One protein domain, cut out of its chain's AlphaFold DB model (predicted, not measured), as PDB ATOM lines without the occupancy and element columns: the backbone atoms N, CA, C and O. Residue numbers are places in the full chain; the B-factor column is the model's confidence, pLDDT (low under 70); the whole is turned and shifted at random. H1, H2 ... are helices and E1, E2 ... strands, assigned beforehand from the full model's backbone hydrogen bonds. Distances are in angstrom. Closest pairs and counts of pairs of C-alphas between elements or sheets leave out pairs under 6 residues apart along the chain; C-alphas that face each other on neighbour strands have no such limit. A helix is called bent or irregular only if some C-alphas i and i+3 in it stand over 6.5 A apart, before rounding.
ATOM      1  N   MET A  44      11.215 -11.701 -37.997       93.00
ATOM      2  CA  MET A  44      10.873 -10.633 -38.938       93.00
ATOM      3  C   MET A  44      10.015  -9.523 -38.309       93.00
ATOM      4  O   MET A  44      10.240  -8.357 -38.613       93.00
ATOM      5  N   ILE A  45       9.068  -9.825 -37.412       94.12
ATOM      6  CA  ILE A  45       8.301  -8.793 -36.679       94.12
ATOM      7  C   ILE A  45       9.214  -7.968 -35.779       94.12
ATOM      8  O   ILE A  45       9.128  -6.740 -35.801       94.12
ATOM      9  N   GLU A  46      10.096  -8.610 -35.019       93.31
ATOM     10  CA  GLU A  46      11.030  -7.904 -34.137       93.31
ATOM     11  C   GLU A  46      11.996  -7.024 -34.946       93.31
ATOM     12  O   GLU A  46      12.187  -5.846 -34.628       93.31
ATOM     13  N   ALA A  47      12.533  -7.547 -36.054       93.88
ATOM     14  CA  ALA A  47      13.375  -6.778 -36.966       93.88
ATOM     15  C   ALA A  47      12.623  -5.600 -37.604       93.88
ATOM     16  O   ALA A  47      13.154  -4.490 -37.663       93.88
ATOM     17  N   ALA A  48      11.377  -5.805 -38.040       94.94
ATOM     18  CA  ALA A  48      10.541  -4.764 -38.631       94.94
ATOM     19  C   ALA A  48      10.238  -3.645 -37.626       94.94
ATOM     20  O   ALA A  48      10.384  -2.469 -37.947       94.94
ATOM     21  N   GLN A  49       9.905  -3.998 -36.381       94.12
ATOM     22  CA  GLN A  49       9.706  -3.022 -35.307       94.12
ATOM     23  C   GLN A  49      10.978  -2.217 -35.034       94.12
ATOM     24  O   GLN A  49      10.919  -0.994 -34.914       94.12
ATOM     25  N   LYS A  50      12.136  -2.884 -34.970       93.56
ATOM     26  CA  LYS A  50      13.416  -2.224 -34.687       93.56
ATOM     27  C   LYS A  50      13.863  -1.286 -35.809       93.56
ATOM     28  O   LYS A  50      14.444  -0.242 -35.531       93.56
ATOM     29  N   THR A  51      13.563  -1.649 -37.053       92.19
ATOM     30  CA  THR A  51      13.873  -0.866 -38.261       92.19
ATOM     31  C   THR A  51      12.765   0.120 -38.644       92.19
ATOM     32  O   THR A  51      12.855   0.756 -39.691       92.19
ATOM     33  N   GLY A  52      11.693   0.236 -37.846       91.06
ATOM     34  CA  GLY A  52      10.556   1.121 -38.134       91.06
ATOM     35  C   GLY A  52       9.812   0.787 -39.435       91.06
ATOM     36  O   GLY A  52       9.151   1.648 -40.012       91.06
ATOM     37  N   SER A  53       9.938  -0.446 -39.919       93.25
ATOM     38  CA  SER A  53       9.537  -0.859 -41.263       93.25
ATOM     39  C   SER A  53       8.380  -1.862 -41.239       93.25
ATOM     40  O   SER A  53       7.981  -2.372 -40.193       93.25
ATOM     41  N   LYS A  54       7.798  -2.138 -42.409       91.69
ATOM     42  CA  LYS A  54       6.729  -3.137 -42.577       91.69
ATOM     43  C   LYS A  54       7.274  -4.400 -43.231       91.69
ATOM     44  O   LYS A  54       8.185  -4.328 -44.050       91.69
ATOM     45  N   ILE A  55       6.653  -5.532 -42.910       93.94
ATOM     46  CA  ILE A  55       6.941  -6.816 -43.553       93.94
ATOM     47  C   ILE A  55       6.054  -6.966 -44.785       93.94
ATOM     48  O   ILE A  55       4.841  -6.752 -44.730       93.94
ATOM     49  N   LEU A  56       6.668  -7.373 -45.885       92.88
ATOM     50  CA  LEU A  56       6.000  -7.879 -47.076       92.88
ATOM     51  C   LEU A  56       6.162  -9.399 -47.076       92.88
ATOM     52  O   LEU A  56       7.285  -9.867 -46.973       92.88
ATOM     53  N   SER A  57       5.078 -10.166 -47.164       93.50
ATOM     54  CA  SER A  57       5.122 -11.635 -47.181       93.50
ATOM     55  C   SER A  57       4.368 -12.177 -48.390       93.50
ATOM     56  O   SER A  57       3.179 -11.887 -48.567       93.50
ATOM     57  N   GLY A  58       5.055 -12.926 -49.251       92.56
ATOM     58  CA  GLY A  58       4.453 -13.404 -50.490       92.56
ATOM     59  C   GLY A  58       5.431 -14.050 -51.458       92.56
ATOM     60  O   GLY A  58       6.521 -14.479 -51.077       92.56
ATOM     61  N   ASN A  59       5.011 -14.141 -52.716       94.50
ATOM     62  CA  ASN A  59       5.816 -14.709 -53.789       94.50
ATOM     63  C   ASN A  59       6.834 -13.686 -54.282       94.50
ATOM     64  O   ASN A  59       6.534 -12.492 -54.370       94.50
ATOM     65  N   VAL A  60       8.018 -14.162 -54.646       93.94
ATOM     66  CA  VAL A  60       9.102 -13.324 -55.155       93.94
ATOM     67  C   VAL A  60       9.698 -13.985 -56.388       93.94
ATOM     68  O   VAL A  60       9.886 -15.197 -56.423       93.94
ATOM     69  N   ALA A  61       9.993 -13.184 -57.404       92.81
ATOM     70  CA  ALA A  61      10.929 -13.541 -58.459       92.81
ATOM     71  C   ALA A  61      12.148 -12.623 -58.347       92.81
ATOM     72  O   ALA A  61      12.001 -11.427 -58.088       92.81
ATOM     73  N   ILE A  62      13.343 -13.195 -58.491       91.88
ATOM     74  CA  ILE A  62      14.609 -12.481 -58.315       91.88
ATOM     75  C   ILE A  62      15.369 -12.499 -59.630       91.88
ATOM     76  O   ILE A  62      15.622 -13.565 -60.189       91.88
ATOM     77  N   GLU A  63      15.767 -11.317 -60.076       89.94
ATOM     78  CA  GLU A  63      16.697 -11.121 -61.181       89.94
ATOM     79  C   GLU A  63      17.955 -10.458 -60.618       89.94
ATOM     80  O   GLU A  63      17.862  -9.521 -59.827       89.94
ATOM     81  N   SER A  64      19.133 -10.976 -60.961       87.00
ATOM     82  CA  SER A  64      20.416 -10.430 -60.502       87.00
ATOM     83  C   SER A  64      21.366 -10.275 -61.678       87.00
ATOM     84  O   SER A  64      21.506 -11.196 -62.486       87.00
ATOM     85  N   ASP A  65      22.039  -9.133 -61.749       84.88
ATOM     86  CA  ASP A  65      23.046  -8.830 -62.763       84.88
ATOM     87  C   ASP A  65      24.242  -8.069 -62.155       84.88
ATOM     88  O   ASP A  65      24.430  -8.013 -60.934       84.88
ATOM     89  N   ASP A  66      25.094  -7.498 -63.009       82.19
ATOM     90  CA  ASP A  66      26.265  -6.731 -62.576       82.19
ATOM     91  C   ASP A  66      25.907  -5.408 -61.876       82.19
ATOM     92  O   ASP A  66      26.738  -4.855 -61.145       82.19
ATOM     93  N   SER A  67      24.694  -4.895 -62.090       84.50
ATOM     94  CA  SER A  67      24.198  -3.642 -61.521       84.50
ATOM     95  C   SER A  67      23.552  -3.829 -60.148       84.50
ATOM     96  O   SER A  67      23.674  -2.952 -59.286       84.50
ATOM     97  N   GLY A  68      22.920  -4.978 -59.902       88.88
ATOM     98  CA  GLY A  68      22.172  -5.173 -58.669       88.88
ATOM     99  C   GLY A  68      21.263  -6.392 -58.645       88.88
ATOM    100  O   GLY A  68      21.453  -7.369 -59.368       88.88
ATOM    101  N   ILE A  69      20.282  -6.315 -57.750       91.56
ATOM    102  CA  ILE A  69      19.219  -7.301 -57.572       91.56
ATOM    103  C   ILE A  69      17.878  -6.592 -57.757       91.56
ATOM    104  O   ILE A  69      17.635  -5.541 -57.160       91.56
ATOM    105  N   VAL A  70      16.987  -7.196 -58.536       92.69
ATOM    106  CA  VAL A  70      15.589  -6.788 -58.667       92.69
ATOM    107  C   VAL A  70      14.708  -7.858 -58.037       92.69
ATOM    108  O   VAL A  70      14.741  -9.022 -58.434       92.69
ATOM    109  N   LEU A  71      13.902  -7.458 -57.052       93.62
ATOM    110  CA  LEU A  71      12.871  -8.302 -56.456       93.62
ATOM    111  C   LEU A  71      11.515  -7.915 -57.036       93.62
ATOM    112  O   LEU A  71      11.013  -6.810 -56.810       93.62
ATOM    113  N   ASN A  72      10.910  -8.852 -57.751       93.31
ATOM    114  CA  ASN A  72       9.556  -8.752 -58.257       93.31
ATOM    115  C   ASN A  72       8.603  -9.452 -57.276       93.31
ATOM    116  O   ASN A  72       8.503 -10.680 -57.245       93.31
ATOM    117  N   TYR A  73       7.931  -8.661 -56.440       92.81
ATOM    118  CA  TYR A  73       7.084  -9.148 -55.355       92.81
ATOM    119  C   TYR A  73       5.614  -9.260 -55.781       92.81
ATOM    120  O   TYR A  73       5.030  -8.310 -56.315       92.81
ATOM    121  N   ASN A  74       4.996 -10.407 -55.484       90.50
ATOM    122  CA  ASN A  74       3.608 -10.745 -55.810       90.50
ATOM    123  C   ASN A  74       3.241 -10.394 -57.264       90.50
ATOM    124  O   ASN A  74       2.275  -9.665 -57.510       90.50
ATOM    125  N   ASN A  75       4.021 -10.916 -58.216       85.69
ATOM    126  CA  ASN A  75       3.798 -10.783 -59.663       85.69
ATOM    127  C   ASN A  75       3.666  -9.324 -60.130       85.69
ATOM    128  O   ASN A  75       2.729  -8.961 -60.837       85.69
ATOM    129  N   GLY A  76       4.597  -8.483 -59.702       84.50
ATOM    130  CA  GLY A  76       4.739  -7.104 -60.151       84.50
ATOM    131  C   GLY A  76       4.039  -6.097 -59.258       84.50
ATOM    132  O   GLY A  76       4.207  -4.912 -59.491       84.50
ATOM    133  N   SER A  77       3.317  -6.525 -58.215       87.50
ATOM    134  CA  SER A  77       2.622  -5.612 -57.290       87.50
ATOM    135  C   SER A  77       3.574  -4.595 -56.643       87.50
ATOM    136  O   SER A  77       3.186  -3.471 -56.325       87.50
ATOM    137  N   LYS A  78       4.832  -4.990 -56.425       90.88
ATOM    138  CA  LYS A  78       5.904  -4.103 -55.975       90.88
ATOM    139  C   LYS A  78       7.232  -4.564 -56.565       90.88
ATOM    140  O   LYS A  78       7.522  -5.759 -56.559       90.88
ATOM    141  N   LEU A  79       8.037  -3.611 -57.022       92.81
ATOM    142  CA  LEU A  79       9.408  -3.839 -57.466       92.81
ATOM    143  C   LEU A  79      10.374  -3.215 -56.460       92.81
ATOM    144  O   LEU A  79      10.175  -2.079 -56.022       92.81
ATOM    145  N   ILE A  80      11.406  -3.960 -56.075       93.56
ATOM    146  CA  ILE A  80      12.464  -3.489 -55.177       93.56
ATOM    147  C   ILE A  80      13.789  -3.645 -55.915       93.56
ATOM    148  O   ILE A  80      14.194  -4.762 -56.228       93.56
ATOM    149  N   PHE A  81      14.449  -2.529 -56.184       93.62
ATOM    150  CA  PHE A  81      15.756  -2.467 -56.824       93.62
ATOM    151  C   PHE A  81      16.819  -2.269 -55.754       93.62
ATOM    152  O   PHE A  81      16.689  -1.377 -54.916       93.62
ATOM    153  N   ILE A  82      17.856  -3.097 -55.784       93.06
ATOM    154  CA  ILE A  82      18.951  -3.075 -54.822       93.06
ATOM    155  C   ILE A  82      20.252  -2.934 -55.595       93.06
ATOM    156  O   ILE A  82      20.697  -3.863 -56.268       93.06
ATOM    157  N   GLU A  83      20.855  -1.758 -55.501       90.56
ATOM    158  CA  GLU A  83      22.051  -1.399 -56.246       90.56
ATOM    159  C   GLU A  83      23.308  -1.915 -55.558       90.56
ATOM    160  O   GLU A  83      23.542  -1.731 -54.355       90.56
ATOM    161  N   LYS A  84      24.162  -2.537 -56.358       86.12
ATOM    162  CA  LYS A  84      25.398  -3.145 -55.900       86.12
ATOM    163  C   LYS A  84      26.557  -2.149 -55.924       86.12
ATOM    164  O   LYS A  84      26.703  -1.338 -56.837       86.12
ATOM    165  N   ILE A  85      27.471  -2.288 -54.965       85.06
ATOM    166  CA  ILE A  85      28.776  -1.620 -55.020       85.06
ATOM    167  C   ILE A  85      29.629  -2.270 -56.120       85.06
ATOM    168  O   ILE A  85      29.861  -3.481 -56.124       85.06
ATOM    169  N   ARG A  86      30.145  -1.473 -57.061       76.88
ATOM    170  CA  ARG A  86      31.028  -1.989 -58.119       76.88
ATOM    171  C   ARG A  86      32.246  -2.705 -57.526       76.88
ATOM    172  O   ARG A  86      32.909  -2.185 -56.635       76.88
ATOM    173  N   GLY A  87      32.559  -3.887 -58.060       70.88
ATOM    174  CA  GLY A  87      33.739  -4.669 -57.676       70.88
ATOM    175  C   GLY A  87      33.578  -5.545 -56.428       70.88
ATOM    176  O   GLY A  87      34.469  -6.347 -56.151       70.88
ATOM    177  N   THR A  88      32.461  -5.467 -55.699       72.00
ATOM    178  CA  THR A  88      32.162  -6.433 -54.630       72.00
ATOM    179  C   THR A  88      31.482  -7.674 -55.212       72.00
ATOM    180  O   THR A  88      30.901  -7.639 -56.297       72.00
ATOM    181  N   LYS A  89      31.565  -8.821 -54.534       65.50
ATOM    182  CA  LYS A  89      30.677  -9.949 -54.847       65.50
ATOM    183  C   LYS A  89      29.363  -9.718 -54.109       65.50
ATOM    184  O   LYS A  89      29.380  -9.514 -52.898       65.50
ATOM    185  N   THR A  90      28.251  -9.735 -54.837       65.31
ATOM    186  CA  THR A  90      26.925  -9.760 -54.212       65.31
ATOM    187  C   THR A  90      26.743 -11.118 -53.551       65.31
ATOM    188  O   THR A  90      27.280 -12.116 -54.039       65.31
ATOM    189  N   VAL A  91      25.991 -11.163 -52.453       76.94
ATOM    190  CA  VAL A  91      25.469 -12.443 -51.974       76.94
ATOM    191  C   VAL A  91      24.578 -13.028 -53.060       76.94
ATOM    192  O   VAL A  91      23.781 -12.311 -53.664       76.94
ATOM    193  N   ASP A  92      24.761 -14.317 -53.326       75.25
ATOM    194  CA  ASP A  92      23.983 -15.010 -54.335       75.25
ATOM    195  C   ASP A  92      22.589 -15.320 -53.779       75.25
ATOM    196  O   ASP A  92      22.411 -16.261 -53.005       75.25
ATOM    197  N   ILE A  93      21.607 -14.491 -54.134       81.00
ATOM    198  CA  ILE A  93      20.209 -14.660 -53.724       81.00
ATOM    199  C   ILE A  93      19.454 -15.349 -54.855       81.00
ATOM    200  O   ILE A  93      18.534 -14.806 -55.461       81.00
ATOM    201  N   ASN A  94      19.885 -16.563 -55.174       71.69
ATOM    202  CA  ASN A  94      19.266 -17.344 -56.228       71.69
ATOM    203  C   ASN A  94      18.129 -18.203 -55.669       71.69
ATOM    204  O   ASN A  94      18.281 -18.867 -54.648       71.69
ATOM    205  N   ARG A  95      17.016 -18.258 -56.416       77.31
ATOM    206  CA  ARG A  95      15.902 -19.209 -56.219       77.31
ATOM    207  C   ARG A  95      15.144 -19.059 -54.894       77.31
ATOM    208  O   ARG A  95      14.999 -20.017 -54.142       77.31
ATOM    209  N   ILE A  96      14.600 -17.872 -54.648       88.69
ATOM    210  CA  ILE A  96      13.572 -17.671 -53.620       88.69
ATOM    211  C   ILE A  96      12.221 -17.608 -54.326       88.69
ATOM    212  O   ILE A  96      12.022 -16.712 -55.142       88.69
ATOM    213  N   HIS A  97      11.308 -18.534 -54.027       91.75
ATOM    214  CA  HIS A  97       9.949 -18.501 -54.579       91.75
ATOM    215  C   HIS A  97       8.989 -17.732 -53.673       91.75
ATOM    216  O   HIS A  97       8.076 -17.065 -54.162       91.75
ATOM    217  N   SER A  98       9.218 -17.791 -52.360       92.69
ATOM    218  CA  SER A  98       8.442 -17.059 -51.367       92.69
ATOM    219  C   SER A  98       9.335 -16.495 -50.265       92.69
ATOM    220  O   SER A  98      10.252 -17.163 -49.788       92.69
ATOM    221  N   ALA A  99       9.074 -15.253 -49.855       94.50
ATOM    222  CA  ALA A  99       9.843 -14.595 -48.809       94.50
ATOM    223  C   ALA A  99       9.025 -13.633 -47.951       94.50
ATOM    224  O   ALA A  99       8.019 -13.065 -48.383       94.50
ATOM    225  N   GLU A 100       9.551 -13.408 -46.750       95.12
ATOM    226  CA  GLU A 100       9.302 -12.202 -45.971       95.12
ATOM    227  C   GLU A 100      10.404 -11.180 -46.274       95.12
ATOM    228  O   GLU A 100      11.592 -11.493 -46.189       95.12
ATOM    229  N   ILE A 101      10.020  -9.956 -46.631       94.94
ATOM    230  CA  ILE A 101      10.931  -8.869 -46.990       94.94
ATOM    231  C   ILE A 101      10.664  -7.660 -46.095       94.94
ATOM    232  O   ILE A 101       9.519  -7.230 -45.940       94.94
ATOM    233  N   ILE A 102      11.733  -7.077 -45.561       95.50
ATOM    234  CA  ILE A 102      11.732  -5.757 -44.923       95.50
ATOM    235  C   ILE A 102      12.621  -4.843 -45.756       95.50
ATOM    236  O   ILE A 102      13.785  -5.156 -45.988       95.50
ATOM    237  N   THR A 103      12.079  -3.705 -46.176       94.44
ATOM    238  CA  THR A 103      12.831  -2.608 -46.797       94.44
ATOM    239  C   THR A 103      12.862  -1.435 -45.829       94.44
ATOM    240  O   THR A 103      11.793  -0.988 -45.410       94.44
ATOM    241  N   SER A 104      14.053  -0.947 -45.492       93.94
ATOM    242  CA  SER A 104      14.270   0.141 -44.532       93.94
ATOM    243  C   SER A 104      15.326   1.123 -45.038       93.94
ATOM    244  O   SER A 104      16.059   0.808 -45.977       93.94
ATOM    245  N   ASP A 105      15.474   2.258 -44.354       92.38
ATOM    246  CA  ASP A 105      16.547   3.231 -44.618       92.38
ATOM    247  C   ASP A 105      17.957   2.644 -44.404       92.38
ATOM    248  O   ASP A 105      18.943   3.190 -44.891       92.38
ATOM    249  N   TYR A 106      18.055   1.507 -43.708       94.00
ATOM    250  CA  TYR A 106      19.314   0.846 -43.370       94.00
ATOM    251  C   TYR A 106      19.714  -0.269 -44.343       94.00
ATOM    252  O   TYR A 106      20.843  -0.765 -44.309       94.00
ATOM    253  N   GLY A 107      18.777  -0.755 -45.157       93.75
ATOM    254  CA  GLY A 107      18.989  -1.979 -45.916       93.75
ATOM    255  C   GLY A 107      17.717  -2.771 -46.214       93.75
ATOM    256  O   GLY A 107      16.597  -2.367 -45.878       93.75
ATOM    257  N   VAL A 108      17.919  -3.956 -46.790       94.75
ATOM    258  CA  VAL A 108      16.888  -4.962 -47.053       94.75
ATOM    259  C   VAL A 108      17.180  -6.239 -46.265       94.75
ATOM    260  O   VAL A 108      18.313  -6.721 -46.226       94.75
ATOM    261  N   ILE A 109      16.141  -6.807 -45.659       94.81
ATOM    262  CA  ILE A 109      16.162  -8.140 -45.050       94.81
ATOM    263  C   ILE A 109      15.254  -9.032 -45.882       94.81
ATOM    264  O   ILE A 109      14.093  -8.683 -46.092       94.81
ATOM    265  N   ILE A 110      15.765 -10.170 -46.344       94.50
ATOM    266  CA  ILE A 110      15.009 -11.146 -47.133       94.50
ATOM    267  C   ILE A 110      15.097 -12.487 -46.419       94.50
ATOM    268  O   ILE A 110      16.168 -13.080 -46.343       94.50
ATOM    269  N   LYS A 111      13.979 -12.985 -45.900       93.75
ATOM    270  CA  LYS A 111      13.881 -14.326 -45.324       93.75
ATOM    271  C   LYS A 111      13.200 -15.242 -46.326       93.75
ATOM    272  O   LYS A 111      12.014 -15.074 -46.599       93.75
ATOM    273  N   ASN A 112      13.946 -16.204 -46.857       92.75
ATOM    274  CA  ASN A 112      13.397 -17.244 -47.713       92.75
ATOM    275  C   ASN A 112      12.483 -18.154 -46.880       92.75
ATOM    276  O   ASN A 112      12.914 -18.737 -45.883       92.75
ATOM    277  N   LEU A 113      11.214 -18.267 -47.268       91.12
ATOM    278  CA  LEU A 113      10.240 -19.092 -46.555       91.12
ATOM    279  C   LEU A 113      10.398 -20.588 -46.861       91.12
ATOM    280  O   LEU A 113       9.947 -21.410 -46.062       91.12
ATOM    281  N   ASP A 114      11.093 -20.937 -47.947       89.38
ATOM    282  CA  ASP A 114      11.308 -22.322 -48.370       89.38
ATOM    283  C   ASP A 114      12.377 -23.023 -47.509       89.38
ATOM    284  O   ASP A 114      12.164 -24.128 -47.007       89.38
ATOM    285  N   ASP A 115      13.526 -22.374 -47.294       87.81
ATOM    286  CA  ASP A 115      14.687 -22.956 -46.596       87.81
ATOM    287  C   ASP A 115      15.057 -22.249 -45.275       87.81
ATOM    288  O   ASP A 115      15.932 -22.719 -44.537       87.81
ATOM    289  N   LYS A 116      14.343 -21.164 -44.938       84.75
ATOM    290  CA  LYS A 116      14.545 -20.318 -43.750       84.75
ATOM    291  C   LYS A 116      15.889 -19.582 -43.718       84.75
ATOM    292  O   LYS A 116      16.288 -19.124 -42.646       84.75
ATOM    293  N   ASN A 117      16.591 -19.464 -44.847       90.06
ATOM    294  CA  ASN A 117      17.784 -18.629 -44.951       90.06
ATOM    295  C   ASN A 117      17.407 -17.148 -44.932       90.06
ATOM    296  O   ASN A 117      16.425 -16.731 -45.550       90.06
ATOM    297  N   VAL A 118      18.215 -16.351 -44.235       92.00
ATOM    298  CA  VAL A 118      18.015 -14.905 -44.120       92.00
ATOM    299  C   VAL A 118      19.167 -14.174 -44.792       92.00
ATOM    300  O   VAL A 118      20.339 -14.455 -44.552       92.00
ATOM    301  N   PHE A 119      18.835 -13.216 -45.639       92.81
ATOM    302  CA  PHE A 119      19.785 -12.402 -46.370       92.81
ATOM    303  C   PHE A 119      19.681 -10.967 -45.880       92.81
ATOM    304  O   PHE A 119      18.602 -10.373 -45.882       92.81
ATOM    305  N   PHE A 120      20.816 -10.412 -45.475       92.75
ATOM    306  CA  PHE A 120      20.951  -9.025 -45.070       92.75
ATOM    307  C   PHE A 120      21.711  -8.250 -46.142       92.75
ATOM    308  O   PHE A 120      22.891  -8.499 -46.391       92.75
ATOM    309  N   LEU A 121      21.040  -7.293 -46.763       92.94
ATOM    310  CA  LEU A 121      21.619  -6.384 -47.742       92.94
ATOM    311  C   LEU A 121      21.691  -5.006 -47.095       92.94
ATOM    312  O   LEU A 121      20.677  -4.338 -46.938       92.94
ATOM    313  N   ILE A 122      22.882  -4.634 -46.643       93.00
ATOM    314  CA  ILE A 122      23.098  -3.526 -45.709       93.00
ATOM    315  C   ILE A 122      23.639  -2.326 -46.474       93.00
ATOM    316  O   ILE A 122      24.586  -2.483 -47.243       93.00
ATOM    317  N   ASN A 123      23.108  -1.130 -46.245       93.19
ATOM    318  CA  ASN A 123      23.701   0.067 -46.836       93.19
ATOM    319  C   ASN A 123      25.149   0.255 -46.344       93.19
ATOM    320  O   ASN A 123      25.499  -0.097 -45.214       93.19
ATOM    321  N   ASN A 124      26.021   0.772 -47.210       91.56
ATOM    322  CA  ASN A 124      27.451   0.918 -46.925       91.56
ATOM    323  C   ASN A 124      27.777   2.133 -46.035       91.56
ATOM    324  O   ASN A 124      28.583   2.991 -46.397       91.56
ATOM    325  N   ASP A 125      27.150   2.202 -44.865       92.62
ATOM    326  CA  ASP A 125      27.352   3.247 -43.869       92.62
ATOM    327  C   ASP A 125      27.362   2.672 -42.440       92.62
ATOM    328  O   ASP A 125      26.927   1.550 -42.165       92.62
ATOM    329  N   SER A 126      27.920   3.441 -41.503       94.81
ATOM    330  CA  SER A 126      28.122   2.970 -40.129       94.81
ATOM    331  C   SER A 126      26.819   2.785 -39.350       94.81
ATOM    332  O   SER A 126      26.777   1.939 -38.454       94.81
ATOM    333  N   GLU A 127      25.783   3.570 -39.642       95.88
ATOM    334  CA  GLU A 127      24.506   3.496 -38.934       95.88
ATOM    335  C   GLU A 127      23.769   2.210 -39.311       95.88
ATOM    336  O   GLU A 127      23.380   1.438 -38.432       95.88
ATOM    337  N   SER A 128      23.713   1.916 -40.607       94.81
ATOM    338  CA  SER A 128      23.146   0.691 -41.166       94.81
ATOM    339  C   SER A 128      23.829  -0.561 -40.632       94.81
ATOM    340  O   SER A 128      23.164  -1.484 -40.157       94.81
ATOM    341  N   LEU A 129      25.166  -0.577 -40.594       93.81
ATOM    342  CA  LEU A 129      25.921  -1.691 -40.012       93.81
ATOM    343  C   LEU A 129      25.581  -1.915 -38.529       93.81
ATOM    344  O   LEU A 129      25.376  -3.058 -38.116       93.81
ATOM    345  N   LYS A 130      25.485  -0.846 -37.728       95.25
ATOM    346  CA  LYS A 130      25.116  -0.941 -36.303       95.25
ATOM    347  C   LYS A 130      23.684  -1.432 -36.119       95.25
ATOM    348  O   LYS A 130      23.438  -2.273 -35.254       95.25
ATOM    349  N   MET A 131      22.751  -0.937 -36.932       95.19
ATOM    350  CA  MET A 131      21.358  -1.373 -36.890       95.19
ATOM    351  C   MET A 131      21.261  -2.876 -37.159       95.19
ATOM    352  O   MET A 131      20.696  -3.610 -36.345       95.19
ATOM    353  N   PHE A 132      21.898  -3.354 -38.231       90.62
ATOM    354  CA  PHE A 132      21.884  -4.770 -38.600       90.62
ATOM    355  C   PHE A 132      22.596  -5.663 -37.575       90.62
ATOM    356  O   PHE A 132      22.122  -6.758 -37.284       90.62
ATOM    357  N   GLN A 133      23.678  -5.191 -36.950       90.75
ATOM    358  CA  GLN A 133      24.303  -5.892 -35.823       90.75
ATOM    359  C   GLN A 133      23.366  -6.021 -34.617       90.75
ATOM    360  O   GLN A 133      23.408  -7.035 -33.927       90.75
ATOM    361  N   SER A 134      22.514  -5.024 -34.359       92.12
ATOM    362  CA  SER A 134      21.582  -5.062 -33.226       92.12
ATOM    363  C   SER A 134      20.444  -6.073 -33.408       92.12
ATOM    364  O   SER A 134      19.952  -6.618 -32.424       92.12
ATOM    365  N   ILE A 135      20.055  -6.349 -34.657       91.44
ATOM    366  CA  ILE A 135      18.963  -7.274 -34.995       91.44
ATOM    367  C   ILE A 135      19.451  -8.653 -35.436       91.44
ATOM    368  O   ILE A 135      18.646  -9.577 -35.506       91.44
ATOM    369  N   SER A 136      20.748  -8.827 -35.712       86.56
ATOM    370  CA  SER A 136      21.302 -10.117 -36.147       86.56
ATOM    371  C   SER A 136      20.991 -11.236 -35.153       86.56
ATOM    372  O   SER A 136      20.717 -12.352 -35.565       86.56
ATOM    373  N   SER A 137      20.932 -10.922 -33.855       86.69
ATOM    374  CA  SER A 137      20.571 -11.875 -32.796       86.69
ATOM    375  C   SER A 137      19.155 -12.463 -32.906       86.69
ATOM    376  O   SER A 137      18.914 -13.533 -32.350       86.69
ATOM    377  N   PHE A 138      18.234 -11.811 -33.628       89.38
ATOM    378  CA  PHE A 138      16.890 -12.347 -33.879       89.38
ATOM    379  C   PHE A 138      16.923 -13.519 -34.857       89.38
ATOM    380  O   PHE A 138      16.100 -14.429 -34.785       89.38
ATOM    381  N   PHE A 139      17.908 -13.520 -35.750       86.31
ATOM    382  CA  PHE A 139      18.064 -14.516 -36.788       86.31
ATOM    383  C   PHE A 139      19.213 -15.428 -36.372       86.31
ATOM    384  O   PHE A 139      20.383 -15.053 -36.424       86.31
ATOM    385  N   ALA A 140      18.885 -16.641 -35.917       69.88
ATOM    386  CA  ALA A 140      19.886 -17.667 -35.610       69.88
ATOM    387  C   ALA A 140      20.897 -17.820 -36.770       69.88
ATOM    388  O   ALA A 140      20.594 -17.396 -37.878       69.88
ATOM    389  N   ASN A 141      22.054 -18.462 -36.536       68.38
ATOM    390  CA  ASN A 141      23.261 -18.585 -37.398       68.38
ATOM    391  C   ASN A 141      23.102 -18.968 -38.908       68.38
ATOM    392  O   ASN A 141      24.077 -19.357 -39.545       68.38
ATOM    393  N   ARG A 142      21.906 -18.922 -39.499       75.75
ATOM    394  CA  ARG A 142      21.548 -19.172 -40.899       75.75
ATOM    395  C   ARG A 142      21.280 -17.870 -41.650       75.75
ATOM    396  O   ARG A 142      20.193 -17.662 -42.191       75.75
ATOM    397  N   TYR A 143      22.275 -16.995 -41.677       83.81
ATOM    398  CA  TYR A 143      22.176 -15.779 -42.464       83.81
ATOM    399  C   TYR A 143      23.433 -15.484 -43.266       83.81
ATOM    400  O   TYR A 143      24.539 -15.897 -42.918       83.81
ATOM    401  N   GLN A 144      23.237 -14.738 -44.347       87.69
ATOM    402  CA  GLN A 144      24.291 -14.197 -45.193       87.69
ATOM    403  C   GLN A 144      24.144 -12.681 -45.245       87.69
ATOM    404  O   GLN A 144      23.027 -12.165 -45.200       87.69
ATOM    405  N   SER A 145      25.258 -11.961 -45.339       87.31
ATOM    406  CA  SER A 145      25.236 -10.502 -45.412       87.31
ATOM    407  C   SER A 145      26.131  -9.954 -46.519       87.31
ATOM    408  O   SER A 145      27.188 -10.507 -46.824       87.31
ATOM    409  N   SER A 146      25.693  -8.853 -47.126       88.88
ATOM    410  CA  SER A 146      26.446  -8.081 -48.118       88.88
ATOM    411  C   SER A 146      26.182  -6.591 -47.945       88.88
ATOM    412  O   SER A 146      25.132  -6.211 -47.427       88.88
ATOM    413  N   THR A 147      27.112  -5.753 -48.404       89.62
ATOM    414  CA  THR A 147      26.909  -4.304 -48.466       89.62
ATOM    415  C   THR A 147      26.396  -3.868 -49.839       89.62
ATOM    416  O   THR A 147      26.846  -4.358 -50.878       89.62
ATOM    417  N   VAL A 148      25.451  -2.932 -49.839       88.69
ATOM    418  CA  VAL A 148      24.766  -2.369 -51.013       88.69
ATOM    419  C   VAL A 148      24.779  -0.834 -50.937       88.69
ATOM    420  O   VAL A 148      25.092  -0.269 -49.887       88.69
ATOM    421  N   PHE A 149      24.536  -0.145 -52.056       87.19
ATOM    422  CA  PHE A 149      24.676   1.323 -52.141       87.19
ATOM    423  C   PHE A 149      23.347   2.068 -52.306       87.19
ATOM    424  O   PHE A 149      23.256   3.231 -51.923       87.19
ATOM    425  N   GLY A 150      22.311   1.408 -52.818       87.50
ATOM    426  CA  GLY A 150      21.031   2.049 -53.089       87.50
ATOM    427  C   GLY A 150      19.879   1.061 -53.021       87.50
ATOM    428  O   GLY A 150      20.022  -0.104 -53.391       87.50
ATOM    429  N   ILE A 151      18.732   1.532 -52.535       91.69
ATOM    430  CA  ILE A 151      17.483   0.773 -52.517       91.69
ATOM    431  C   ILE A 151      16.394   1.677 -53.077       91.69
ATOM    432  O   ILE A 151      16.137   2.751 -52.539       91.69
ATOM    433  N   THR A 152      15.731   1.228 -54.136       93.06
ATOM    434  CA  THR A 152      14.574   1.919 -54.709       93.06
ATOM    435  C   THR A 152      13.366   0.999 -54.661       93.06
ATOM    436  O   THR A 152      13.415  -0.128 -55.145       93.06
ATOM    437  N   VAL A 153      12.261   1.480 -54.092       90.94
ATOM    438  CA  VAL A 153      10.993   0.743 -54.039       90.94
ATOM    439  C   VAL A 153       9.990   1.418 -54.960       90.94
ATOM    440  O   VAL A 153       9.640   2.580 -54.762       90.94
ATOM    441  N   VAL A 154       9.491   0.672 -55.940       92.31
ATOM    442  CA  VAL A 154       8.454   1.123 -56.868       92.31
ATOM    443  C   VAL A 154       7.176   0.350 -56.571       92.31
ATOM    444  O   VAL A 154       7.123  -0.875 -56.696       92.31
ATOM    445  N   ASN A 155       6.132   1.069 -56.165       87.12
ATOM    446  CA  ASN A 155       4.795   0.498 -56.091       87.12
ATOM    447  C   ASN A 155       4.230   0.475 -57.508       87.12
ATOM    448  O   ASN A 155       4.053   1.534 -58.108       87.12
ATOM    449  N   ALA A 156       3.945  -0.712 -58.033       77.06
ATOM    450  CA  ALA A 156       3.115  -0.788 -59.218       77.06
ATOM    451  C   ALA A 156       1.689  -0.519 -58.748       77.06
ATOM    452  O   ALA A 156       1.043  -1.381 -58.147       77.06
TER     453      ALA A 156
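AT A GLANCE: This is residues 44 to 156 of the 159 residues of an uncharacterized protein of Terrimonas sp. NS-102 (UniProt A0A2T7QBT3). A closed barrel of seven strands has two helices packed on its outside, H1 by E4 and H2 by E6, where the helices also touch each other. E1 and E7 bend sharply and join the wall of E2 and E3 to that of E4, E5 and E6. The printed part has 113 residues with two named helices and seven named strands, in the order H1 E1 E2 E3 E4 E5 E6 H2 E7; the class is mixed, helices and strands. Round the ring run E1 E2 E3 E7 E6 E5 E4 and back to E1, antiparallel but for the parallel pair E7 and E6. The whole is compact and rounded, with a radius of gyration of the C-alphas of 12.8 A and spans of 32 by 31 by 25 A.

IN THESE COORDINATES: H1, residues 44 to 50, begins with C-alpha 44 at (10.873, -10.633, -38.938). E1 is residues 55 to 64, 22.0 A long, and bends by 90 degrees at residue 58. E2 is residues 68 to 73, E3 residues 78 to 84 and E4 residues 98 to 104, E3 being 19.5 A and E4 19.4 A long. E5 is residues 107 to 112 and E6 residues 118 to 123. H2, residues 126 to 138, is 20.0 A long and only just irregular: C-alphas 134 and 137 are 6.9 A apart. E7, residues 143 to 155, is 27.4 A long, bends by 94 degrees at residue 147 and ends with C-alpha 155 at (4.795, 0.498, -56.091).

HOW THE PARTS SIT: E1 E2 E3 and E4 E5 E6 are meanders, each strand the antiparallel neighbour of the one before; E1 E2 E3 E4 is a Greek key, four strands in a row of which three, E1 E2 E3, are a meander and the first, E1, is the antiparallel neighbour of the fourth, E4. E1 pairs with E4 over residues 55 to 59, N 56 and O 101 at 2.9 A, and with E2 over residues 60 to 64, N 63 and O 70 at 3.0 A. E7 pairs with E6 over residues 143 to 148, N 146 and O 120 at 2.9 A, and with E3 over residues 148 to 155, N 152 and O 81 at 2.9 A. E6, H2, E7 is a strand-helix-strand unit, two parallel neighbour strands with a helix between. H1 lies outside the barrel over E4, at a height over the sheet of 9.1 A; the closest C-alphas, of Ala 48 and Ile 102, are 6.5 A apart. H2 also lies outside, over E6, at a height of 9.4 A; the closest C-alphas, of Ile 122 and Ser 128, are 6.2 A apart. H2 touches H1 with residues 135 to 138 alone, opposite ways at a steep tilt of 43 degrees; the closest C-alphas, of Ala 47 and Ile 135, are 5.9 A apart. Every O i to N i+4 pair is within hydrogen-bond range in H1, and 7 of 9 are in H2.

THE WHOLE: The two C-alphas farthest apart, of Asn 141 and Ala 156, are 34.6 A apart. The printed part has no cut. The link from E3 to E4, residues 85 to 97, is long; the others are tight. The mean pLDDT of the printed part is 89.1, and residues 89 to 90 and 140 to 141 are under 70.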